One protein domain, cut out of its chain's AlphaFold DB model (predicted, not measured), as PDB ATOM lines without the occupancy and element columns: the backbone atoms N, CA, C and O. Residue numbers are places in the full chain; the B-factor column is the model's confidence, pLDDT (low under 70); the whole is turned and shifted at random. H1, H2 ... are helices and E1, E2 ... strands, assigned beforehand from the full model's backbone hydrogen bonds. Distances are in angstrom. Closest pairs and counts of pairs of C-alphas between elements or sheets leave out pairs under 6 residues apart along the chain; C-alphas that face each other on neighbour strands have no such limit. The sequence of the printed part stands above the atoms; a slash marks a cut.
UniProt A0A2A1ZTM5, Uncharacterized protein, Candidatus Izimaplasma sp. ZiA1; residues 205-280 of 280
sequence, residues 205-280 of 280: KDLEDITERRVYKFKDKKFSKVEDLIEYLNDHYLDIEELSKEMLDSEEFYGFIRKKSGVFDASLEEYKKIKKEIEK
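What this domain is: This is residues 205 to 280 of the 280 residues of an uncharacterized protein of Candidatus Izimaplasma sp. ZiA1 (UniProt A0A2A1ZTM5). A hairpin of two strands, E1 and E2, covers one side of a loose frame of three helices, H1, H2 and H3. Residues 269 to 280, mostly H4, stick out as an arm at one end, residues 205 to 210 as a tail at the other. The 76 printed residues run E1, E2, H1, H2, H3, H4: mostly helix, loose, radius of gyration of the C-alphas 14.8 A, spans 51 by 30 by 20 A.

How they stand to each other: Start at E1, residues 216 to 218, antiparallel to E2, residues 221 to 223; N 216 and O 223 are 2.8 A apart. H3, residues 251 to 261, only just touches H1, residues 226 to 235, with 3 pairs of C-alphas within 8 A, closest Val 226 and Ser 261, 6.2 A. H2, residues 240 to 248, is about perpendicular to H3, at 85 degrees; 4 of its 5 O i to N i+4 pairs are within hydrogen-bond range, every one in the other helices.

Where its parts are: Find C-alpha 216, where E1 begins, at (169.381, 232.249, 86.840); H4, residues 264 to 278, is 21.0 A from first to last C-alpha and ends with C-alpha 278 at (159.860, 260.254, 101.877).

The domain as a whole: C-alphas 205 and 280, the farthest apart, are 51.5 A apart. The printed part has no cut; pLDDT is under 70 at 205 to 213 and 280.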
ATOM      1  N   LYS A 205     161.522 215.056  81.057       49.91
ATOM      2  CA  LYS A 205     160.645 216.234  81.161       49.91
ATOM      3  C   LYS A 205     160.462 216.696  82.603       49.91
ATOM      4  O   LYS A 205     160.368 217.882  82.834       49.91
ATOM      5  N   ASP A 206     160.501 215.767  83.557       46.00
ATOM      6  CA  ASP A 206     160.308 216.089  84.981       46.00
ATOM      7  C   ASP A 206     161.648 216.338  85.719       46.00
ATOM      8  O   ASP A 206     161.699 216.382  86.944       46.00
ATOM      9  N   LEU A 207     162.742 216.422  84.957       47.41
ATOM     10  CA  LEU A 207     164.109 216.745  85.377       47.41
ATOM     11  C   LEU A 207     164.612 217.906  84.501       47.41
ATOM     12  O   LEU A 207     165.697 217.830  83.940       47.41
ATOM     13  N   GLU A 208     163.807 218.959  84.332       51.50
ATOM     14  CA  GLU A 208     164.417 220.297  84.314       51.50
ATOM     15  C   GLU A 208     165.219 220.362  85.611       51.50
ATOM     16  O   GLU A 208     164.670 220.200  86.711       51.50
ATOM     17  N   ASP A 209     166.535 220.278  85.443       55.12
ATOM     18  CA  ASP A 209     167.414 219.688  86.433       55.12
ATOM     19  C   ASP A 209     167.281 220.452  87.757       55.12
ATOM     20  O   ASP A 209     167.143 221.672  87.804       55.12
ATOM     21  N   ILE A 210     167.407 219.752  88.882       56.00
ATOM     22  CA  ILE A 210     167.535 220.395  90.203       56.00
ATOM     23  C   ILE A 210     168.669 221.449  90.195       56.00
ATOM     24  O   ILE A 210     168.666 222.379  91.001       56.00
ATOM     25  N   THR A 211     169.626 221.321  89.268       56.53
ATOM     26  CA  THR A 211     170.681 222.299  88.991       56.53
ATOM     27  C   THR A 211     170.191 223.530  88.224       56.53
ATOM     28  O   THR A 211     170.680 224.615  88.516       56.53
ATOM     29  N   GLU A 212     169.216 223.417  87.319       58.91
ATOM     30  CA  GLU A 212     168.601 224.564  86.632       58.91
ATOM     31  C   GLU A 212     167.809 225.435  87.607       58.91
ATOM     32  O   GLU A 212     167.894 226.651  87.535       58.91
ATOM     33  N   ARG A 213     167.175 224.844  88.627       63.41
ATOM     34  CA  ARG A 213     166.478 225.606  89.684       63.41
ATOM     35  C   ARG A 213     167.387 226.474  90.562       63.41
ATOM     36  O   ARG A 213     166.890 227.272  91.353       63.41
ATOM     37  N   ARG A 214     168.707 226.269  90.520       76.88
ATOM     38  CA  ARG A 214     169.683 227.005  91.348       76.88
ATOM     39  C   ARG A 214     170.399 228.115  90.587       76.88
ATOM     40  O   ARG A 214     171.279 228.753  91.169       76.88
ATOM     41  N   VAL A 215     170.075 228.277  89.311       87.19
ATOM     42  CA  VAL A 215     170.827 229.076  88.355       87.19
ATOM     43  C   VAL A 215     169.845 229.989  87.640       87.19
ATOM     44  O   VAL A 215     168.824 229.529  87.145       87.19
ATOM     45  N   TYR A 216     170.158 231.273  87.585       90.00
ATOM     46  CA  TYR A 216     169.381 232.249  86.840       90.00
ATOM     47  C   TYR A 216     169.836 232.277  85.388       90.00
ATOM     48  O   TYR A 216     171.035 232.209  85.112       90.00
ATOM     49  N   LYS A 217     168.897 232.337  84.448       89.12
ATOM     50  CA  LYS A 217     169.215 232.421  83.025       89.12
ATOM     51  C   LYS A 217     168.915 233.832  82.541       89.12
ATOM     52  O   LYS A 217     167.784 234.278  82.648       89.12
ATOM     53  N   PHE A 218     169.918 234.486  81.969       88.38
ATOM     54  CA  PHE A 218     169.774 235.792  81.339       88.38
ATOM     55  C   PHE A 218     170.345 235.731  79.927       88.38
ATOM     56  O   PHE A 218     171.492 235.308  79.730       88.38
ATOM     57  N   LYS A 219     169.518 236.088  78.937       85.62
ATOM     58  CA  LYS A 219     169.789 235.864  77.510       85.62
ATOM     59  C   LYS A 219     170.217 234.397  77.279       85.62
ATOM     60  O   LYS A 219     169.506 233.464  77.671       85.62
ATOM     61  N   ASP A 220     171.401 234.162  76.719       87.56
ATOM     62  CA  ASP A 220     171.943 232.814  76.474       87.56
ATOM     63  C   ASP A 220     172.875 232.291  77.582       87.56
ATOM     64  O   ASP A 220     173.434 231.196  77.466       87.56
ATOM     65  N   LYS A 221     173.040 233.043  78.678       89.38
ATOM     66  CA  LYS A 221     173.947 232.697  79.778       89.38
ATOM     67  C   LYS A 221     173.201 232.281  81.040       89.38
ATOM     68  O   LYS A 221     172.045 232.621  81.268       89.38
ATOM     69  N   LYS A 222     173.887 231.480  81.851       91.31
ATOM     70  CA  LYS A 222     173.385 230.868  83.081       91.31
ATOM     71  C   LYS A 222     174.306 231.263  84.240       91.31
ATOM     72  O   LYS A 222     175.508 231.027  84.158       91.31
ATOM     73  N   PHE A 223     173.740 231.804  85.313       90.81
ATOM     74  CA  PHE A 223     174.440 232.391  86.454       90.81
ATOM     75  C   PHE A 223     174.080 231.671  87.751       90.81
ATOM     76  O   PHE A 223     172.912 231.559  88.113       90.81
ATOM     77  N   SER A 224     175.080 231.151  88.468       90.44
ATOM     78  CA  SER A 224     174.856 230.489  89.765       90.44
ATOM     79  C   SER A 224     175.036 231.430  90.959       90.44
ATOM     80  O   SER A 224     174.558 231.109  92.055       90.44
ATOM     81  N   LYS A 225     175.766 232.529  90.765       90.88
ATOM     82  CA  LYS A 225     176.060 233.559  91.758       90.88
ATOM     83  C   LYS A 225     175.594 234.911  91.234       90.88
ATOM     84  O   LYS A 225     175.575 235.124  90.025       90.88
ATOM     85  N   VAL A 226     175.233 235.800  92.154       90.25
ATOM     86  CA  VAL A 226     174.832 237.173  91.820       90.25
ATOM     87  C   VAL A 226     176.035 237.989  91.346       90.25
ATOM     88  O   VAL A 226     175.910 238.749  90.397       90.25
ATOM     89  N   GLU A 227     177.205 237.777  91.950       91.25
ATOM     90  CA  GLU A 227     178.463 238.448  91.586       91.25
ATOM     91  C   GLU A 227     178.796 238.257  90.098       91.25
ATOM     92  O   GLU A 227     178.955 239.236  89.377       91.25
ATOM     93  N   ASP A 228     178.780 237.006  89.622       91.00
ATOM     94  CA  ASP A 228     179.049 236.659  88.219       91.00
ATOM     95  C   ASP A 228     178.045 237.309  87.246       91.00
ATOM     96  O   ASP A 228     178.368 237.588  86.091       91.00
ATOM     97  N   LEU A 229     176.800 237.514  87.693       90.19
ATOM     98  CA  LEU A 229     175.778 238.198  86.904       90.19
ATOM     99  C   LEU A 229     176.081 239.693  86.819       90.19
ATOM    100  O   LEU A 229     176.061 240.238  85.726       90.19
ATOM    101  N   ILE A 230     176.406 240.341  87.940       89.00
ATOM    102  CA  ILE A 230     176.753 241.770  87.975       89.00
ATOM    103  C   ILE A 230     177.993 242.049  87.120       89.00
ATOM    104  O   ILE A 230     177.993 242.998  86.342       89.00
ATOM    105  N   GLU A 231     179.025 241.208  87.216       91.81
ATOM    106  CA  GLU A 231     180.227 241.321  86.381       91.81
ATOM    107  C   GLU A 231     179.870 241.226  84.892       91.81
ATOM    108  O   GLU A 231     180.270 242.074  84.101       91.81
ATOM    109  N   TYR A 232     179.010 240.273  84.520       90.88
ATOM    110  CA  TYR A 232     178.523 240.167  83.148       90.88
ATOM    111  C   TYR A 232     177.725 241.394  82.690       90.88
ATOM    112  O   TYR A 232     177.867 241.812  81.544       90.88
ATOM    113  N   LEU A 233     176.888 241.977  83.547       88.81
ATOM    114  CA  LEU A 233     176.133 243.178  83.191       88.81
ATOM    115  C   LEU A 233     177.055 244.384  82.970       88.81
ATOM    116  O   LEU A 233     176.877 245.116  81.996       88.81
ATOM    117  N   ASN A 234     178.070 244.537  83.821       87.62
ATOM    118  CA  ASN A 234     179.061 245.606  83.719       87.62
ATOM    119  C   ASN A 234     179.943 245.463  82.470       87.62
ATOM    120  O   ASN A 234     180.181 246.445  81.772       87.62
ATOM    121  N   ASP A 235     180.395 244.246  82.161       89.00
ATOM    122  CA  ASP A 235     181.268 243.971  81.012       89.00
ATOM    123  C   ASP A 235     180.567 244.162  79.662       89.00
ATOM    124  O   ASP A 235     181.215 244.443  78.652       89.00
ATOM    125  N   HIS A 236     179.247 243.960  79.621       86.00
ATOM    126  CA  HIS A 236     178.454 244.041  78.390       86.00
ATOM    127  C   HIS A 236     177.776 245.401  78.204       86.00
ATOM    128  O   HIS A 236     177.018 245.538  77.248       86.00
ATOM    129  N   TYR A 237     178.074 246.388  79.066       72.12
ATOM    130  CA  TYR A 237     177.526 247.755  79.034       72.12
ATOM    131  C   TYR A 237     176.034 247.779  78.698       72.12
ATOM    132  O   TYR A 237     175.593 248.488  77.796       72.12
ATOM    133  N   LEU A 238     175.265 246.937  79.385       79.00
ATOM    134  CA  LEU A 238     173.830 246.874  79.163       79.00
ATOM    135  C   LEU A 238     173.183 248.120  79.758       79.00
ATOM    136  O   LEU A 238     173.406 248.437  80.930       79.00
ATOM    137  N   ASP A 239     172.387 248.810  78.945       77.62
ATOM    138  CA  ASP A 239     171.651 249.985  79.388       77.62
ATOM    139  C   ASP A 239     170.718 249.606  80.540       77.62
ATOM    140  O   ASP A 239     170.000 248.602  80.495       77.62
ATOM    141  N   ILE A 240     170.716 250.437  81.584       77.94
ATOM    142  CA  ILE A 240     169.912 250.212  82.793       77.94
ATOM    143  C   ILE A 240     168.417 250.116  82.436       77.94
ATOM    144  O   ILE A 240     167.693 249.324  83.035       77.94
ATOM    145  N   GLU A 241     167.971 250.854  81.415       80.06
ATOM    146  CA  GLU A 241     166.597 250.812  80.897       80.06
ATOM    147  C   GLU A 241     166.238 249.510  80.166       80.06
ATOM    148  O   GLU A 241     165.075 249.107  80.146       80.06
ATOM    149  N   GLU A 242     167.206 248.852  79.524       81.44
ATOM    150  CA  GLU A 242     166.980 247.542  78.904       81.44
ATOM    151  C   GLU A 242     166.945 246.459  79.988       81.44
ATOM    152  O   GLU A 242     166.086 245.575  79.974       81.44
ATOM    153  N   LEU A 243     167.834 246.574  80.980       82.12
ATOM    154  CA  LEU A 243     167.890 245.661  82.119       82.12
ATOM    155  C   LEU A 243     166.638 245.715  82.984       82.12
ATOM    156  O   LEU A 243     166.196 244.668  83.455       82.12
ATOM    157  N   SER A 244     166.049 246.895  83.185       76.94
ATOM    158  CA  SER A 244     164.816 247.014  83.962       76.94
ATOM    159  C   SER A 244     163.674 246.231  83.317       76.94
ATOM    160  O   SER A 244     163.076 245.380  83.969       76.94
ATOM    161  N   LYS A 245     163.468 246.407  82.012       80.81
ATOM    162  CA  LYS A 245     162.413 245.720  81.253       80.81
ATOM    163  C   LYS A 245     162.595 244.202  81.194       80.81
ATOM    164  O   LYS A 245     161.617 243.465  81.154       80.81
ATOM    165  N   GLU A 246     163.834 243.713  81.125       80.31
ATOM    166  CA  GLU A 246     164.093 242.275  80.950       80.31
ATOM    167  C   GLU A 246     164.259 241.527  82.285       80.31
ATOM    168  O   GLU A 246     163.869 240.362  82.398       80.31
ATOM    169  N   MET A 247     164.841 242.172  83.300       83.56
ATOM    170  CA  MET A 247     165.220 241.521  84.559       83.56
ATOM    171  C   MET A 247     164.383 241.966  85.753       83.56
ATOM    172  O   MET A 247     164.051 241.116  86.580       83.56
ATOM    173  N   LEU A 248     164.043 243.254  85.867       80.69
ATOM    174  CA  LEU A 248     163.312 243.763  87.034       80.69
ATOM    175  C   LEU A 248     161.823 243.407  87.006       80.69
ATOM    176  O   LEU A 248     161.210 243.382  88.060       80.69
ATOM    177  N   ASP A 249     161.256 243.011  85.870       80.94
ATOM    178  CA  ASP A 249     159.878 242.489  85.829       80.94
ATOM    179  C   ASP A 249     159.810 240.967  86.091       80.94
ATOM    180  O   ASP A 249     158.737 240.364  86.159       80.94
ATOM    181  N   SER A 250     160.964 240.303  86.226       84.12
ATOM    182  CA  SER A 250     161.057 238.844  86.319       84.12
ATOM    183  C   SER A 250     161.003 238.344  87.765       84.12
ATOM    184  O   SER A 250     161.942 238.518  88.544       84.12
ATOM    185  N   GLU A 251     159.964 237.579  88.108       83.88
ATOM    186  CA  GLU A 251     159.891 236.856  89.389       83.88
ATOM    187  C   GLU A 251     161.077 235.889  89.588       83.88
ATOM    188  O   GLU A 251     161.599 235.732  90.696       83.88
ATOM    189  N   GLU A 252     161.562 235.269  88.508       86.25
ATOM    190  CA  GLU A 252     162.714 234.366  88.565       86.25
ATOM    191  C   GLU A 252     163.991 235.098  88.996       86.25
ATOM    192  O   GLU A 252     164.803 234.538  89.742       86.25
ATOM    193  N   PHE A 253     164.154 236.352  88.564       88.19
ATOM    194  CA  PHE A 253     165.277 237.196  88.954       88.19
ATOM    195  C   PHE A 253     165.222 237.537  90.445       88.19
ATOM    196  O   PHE A 253     166.192 237.281  91.162       88.19
ATOM    197  N   TYR A 254     164.080 238.007  90.953       86.25
ATOM    198  CA  TYR A 254     163.923 238.292  92.384       86.25
ATOM    199  C   TYR A 254     164.121 237.049  93.246       86.25
ATOM    200  O   TYR A 254     164.848 237.085  94.243       86.25
ATOM    201  N   GLY A 255     163.550 235.914  92.835       87.00
ATOM    202  CA  GLY A 255     163.739 234.639  93.518       87.00
ATOM    203  C   GLY A 255     165.204 234.193  93.537       87.00
ATOM    204  O   GLY A 255     165.663 233.609  94.523       87.00
ATOM    205  N   PHE A 256     165.957 234.477  92.474       89.94
ATOM    206  CA  PHE A 256     167.391 234.222  92.415       89.94
ATOM    207  C   PHE A 256     168.180 235.148  93.342       89.94
ATOM    208  O   PHE A 256     168.950 234.651  94.168       89.94
ATOM    209  N   ILE A 257     167.968 236.464  93.254       88.94
ATOM    210  CA  ILE A 257     168.672 237.454  94.076       88.94
ATOM    211  C   ILE A 257     168.398 237.206  95.560       88.94
ATOM    212  O   ILE A 257     169.351 237.090  96.330       88.94
ATOM    213  N   ARG A 258     167.135 237.007  95.957       87.25
ATOM    214  CA  ARG A 258     166.755 236.707  97.348       87.25
ATOM    215  C   ARG A 258     167.509 235.495  97.898       87.25
ATOM    216  O   ARG A 258     168.063 235.546  98.990       87.25
ATOM    217  N   LYS A 259     167.610 234.417  97.114       88.00
ATOM    218  CA  LYS A 259     168.280 233.171  97.534       88.00
ATOM    219  C   LYS A 259     169.807 233.240  97.514       88.00
ATOM    220  O   LYS A 259     170.444 232.388  98.135       88.00
ATOM    221  N   LYS A 260     170.406 234.149  96.738       88.62
ATOM    222  CA  LYS A 260     171.847 234.122  96.425       88.62
ATOM    223  C   LYS A 260     172.634 235.339  96.899       88.62
ATOM    224  O   LYS A 260     173.841 235.206  97.060       88.62
ATOM    225  N   SER A 261     171.986 236.478  97.121       85.25
ATOM    226  CA  SER A 261     172.629 237.721  97.566       85.25
ATOM    227  C   SER A 261     172.961 237.703  99.062       85.25
ATOM    228  O   SER A 261     173.991 238.224  99.473       85.25
ATOM    229  N   GLY A 262     172.103 237.108  99.898       84.75
ATOM    230  CA  GLY A 262     172.261 237.112 101.361       84.75
ATOM    231  C   GLY A 262     171.998 238.468 102.036       84.75
ATOM    232  O   GLY A 262     171.743 238.496 103.234       84.75
ATOM    233  N   VAL A 263     172.004 239.572 101.280       86.50
ATOM    234  CA  VAL A 263     171.739 240.941 101.769       86.50
ATOM    235  C   VAL A 263     170.350 241.447 101.350       86.50
ATOM    236  O   VAL A 263     169.865 242.442 101.874       86.50
ATOM    237  N   PHE A 264     169.679 240.737 100.438       86.69
ATOM    238  CA  PHE A 264     168.436 241.187  99.807       86.69
ATOM    239  C   PHE A 264     167.332 241.571 100.802       86.69
ATOM    240  O   PHE A 264     166.762 242.650 100.677       86.69
ATOM    241  N   ASP A 265     167.066 240.738 101.810       87.19
ATOM    242  CA  ASP A 265     166.000 241.014 102.782       87.19
ATOM    243  C   ASP A 265     166.301 242.284 103.604       87.19
ATOM    244  O   ASP A 265     165.416 243.111 103.819       87.19
ATOM    245  N   ALA A 266     167.567 242.497 103.982       89.69
ATOM    246  CA  ALA A 266     167.997 243.700 104.695       89.69
ATOM    247  C   ALA A 266     167.858 244.960 103.824       89.69
ATOM    248  O   ALA A 266     167.327 245.971 104.285       89.69
ATOM    249  N   SER A 267     168.269 244.887 102.555       87.38
ATOM    250  CA  SER A 267     168.106 245.984 101.593       87.38
ATOM    251  C   SER A 267     166.633 246.308 101.331       87.38
ATOM    252  O   SER A 267     166.267 247.474 101.204       87.38
ATOM    253  N   LEU A 268     165.765 245.294 101.292       87.50
ATOM    254  CA  LEU A 268     164.331 245.479 101.082       87.50
ATOM    255  C   LEU A 268     163.653 246.134 102.295       87.50
ATOM    256  O   LEU A 268     162.772 246.982 102.141       87.50
ATOM    257  N   GLU A 269     164.067 245.778 103.512       92.00
ATOM    258  CA  GLU A 269     163.628 246.470 104.725       92.00
ATOM    259  C   GLU A 269     164.090 247.929 104.767       92.00
ATOM    260  O   GLU A 269     163.317 248.804 105.164       92.00
ATOM    261  N   GLU A 270     165.339 248.194 104.387       92.69
ATOM    262  CA  GLU A 270     165.899 249.543 104.314       92.69
ATOM    263  C   GLU A 270     165.144 250.399 103.295       92.69
ATOM    264  O   GLU A 270     164.672 251.484 103.637       92.69
ATOM    265  N   TYR A 271     164.901 249.866 102.097       89.56
ATOM    266  CA  TYR A 271     164.086 250.521 101.078       89.56
ATOM    267  C   TYR A 271     162.688 250.881 101.600       89.56
ATOM    268  O   TYR A 271     162.248 252.024 101.483       89.56
ATOM    269  N   LYS A 272     162.000 249.938 102.262       91.56
ATOM    270  CA  LYS A 272     160.677 250.185 102.860       91.56
ATOM    271  C   LYS A 272     160.707 251.262 103.945       91.56
ATOM    272  O   LYS A 272     159.708 251.958 104.127       91.56
ATOM    273  N   LYS A 273     161.802 251.382 104.701       94.12
ATOM    274  CA  LYS A 273     161.974 252.443 105.706       94.12
ATOM    275  C   LYS A 273     162.142 253.799 105.027       94.12
ATOM    276  O   LYS A 273     161.388 254.709 105.351       94.12
ATOM    277  N   ILE A 274     163.035 253.892 104.043       92.62
ATOM    278  CA  ILE A 274     163.298 255.122 103.285       92.62
ATOM    279  C   ILE A 274     162.030 255.601 102.565       92.62
ATOM    280  O   ILE A 274     161.652 256.761 102.704       92.62
ATOM    281  N   LYS A 275     161.308 254.708 101.873       92.50
ATOM    282  CA  LYS A 275     160.051 255.048 101.182       92.50
ATOM    283  C   LYS A 275     159.026 255.673 102.141       92.50
ATOM    284  O   LYS A 275     158.482 256.734 101.861       92.50
ATOM    285  N   LYS A 276     158.849 255.087 103.333       93.44
ATOM    286  CA  LYS A 276     157.954 255.619 104.380       93.44
ATOM    287  C   LYS A 276     158.391 256.964 104.965       93.44
ATOM    288  O   LYS A 276     157.564 257.633 105.580       93.44
ATOM    289  N   GLU A 277     159.673 257.306 104.893       93.69
ATOM    290  CA  GLU A 277     160.187 258.602 105.346       93.69
ATOM    291  C   GLU A 277     160.001 259.688 104.287       93.69
ATOM    292  O   GLU A 277     159.756 260.830 104.654       93.69
ATOM    293  N   ILE A 278     160.069 259.330 103.002       92.38
ATOM    294  CA  ILE A 278     159.860 260.254 101.877       92.38
ATOM    295  C   ILE A 278     158.368 260.558 101.664       92.38
ATOM    296  O   ILE A 278     158.013 261.684 101.336       92.38
ATOM    297  N   GLU A 279     157.487 259.576 101.864       86.19
ATOM    298  CA  GLU A 279     156.030 259.736 101.700       86.19
ATOM    299  C   GLU A 279     155.339 260.475 102.866       86.19
ATOM    300  O   GLU A 279     154.128 260.707 102.814       86.19
ATOM    301  N   LYS A 280     156.072 260.813 103.934       65.19
ATOM    302  CA  LYS A 280     155.566 261.544 105.108       65.19
ATOM    303  C   LYS A 280     155.838 263.038 105.025       65.19
ATOM    304  O   LYS A 280     154.935 263.792 105.454       65.19
TER     305      LYS A 280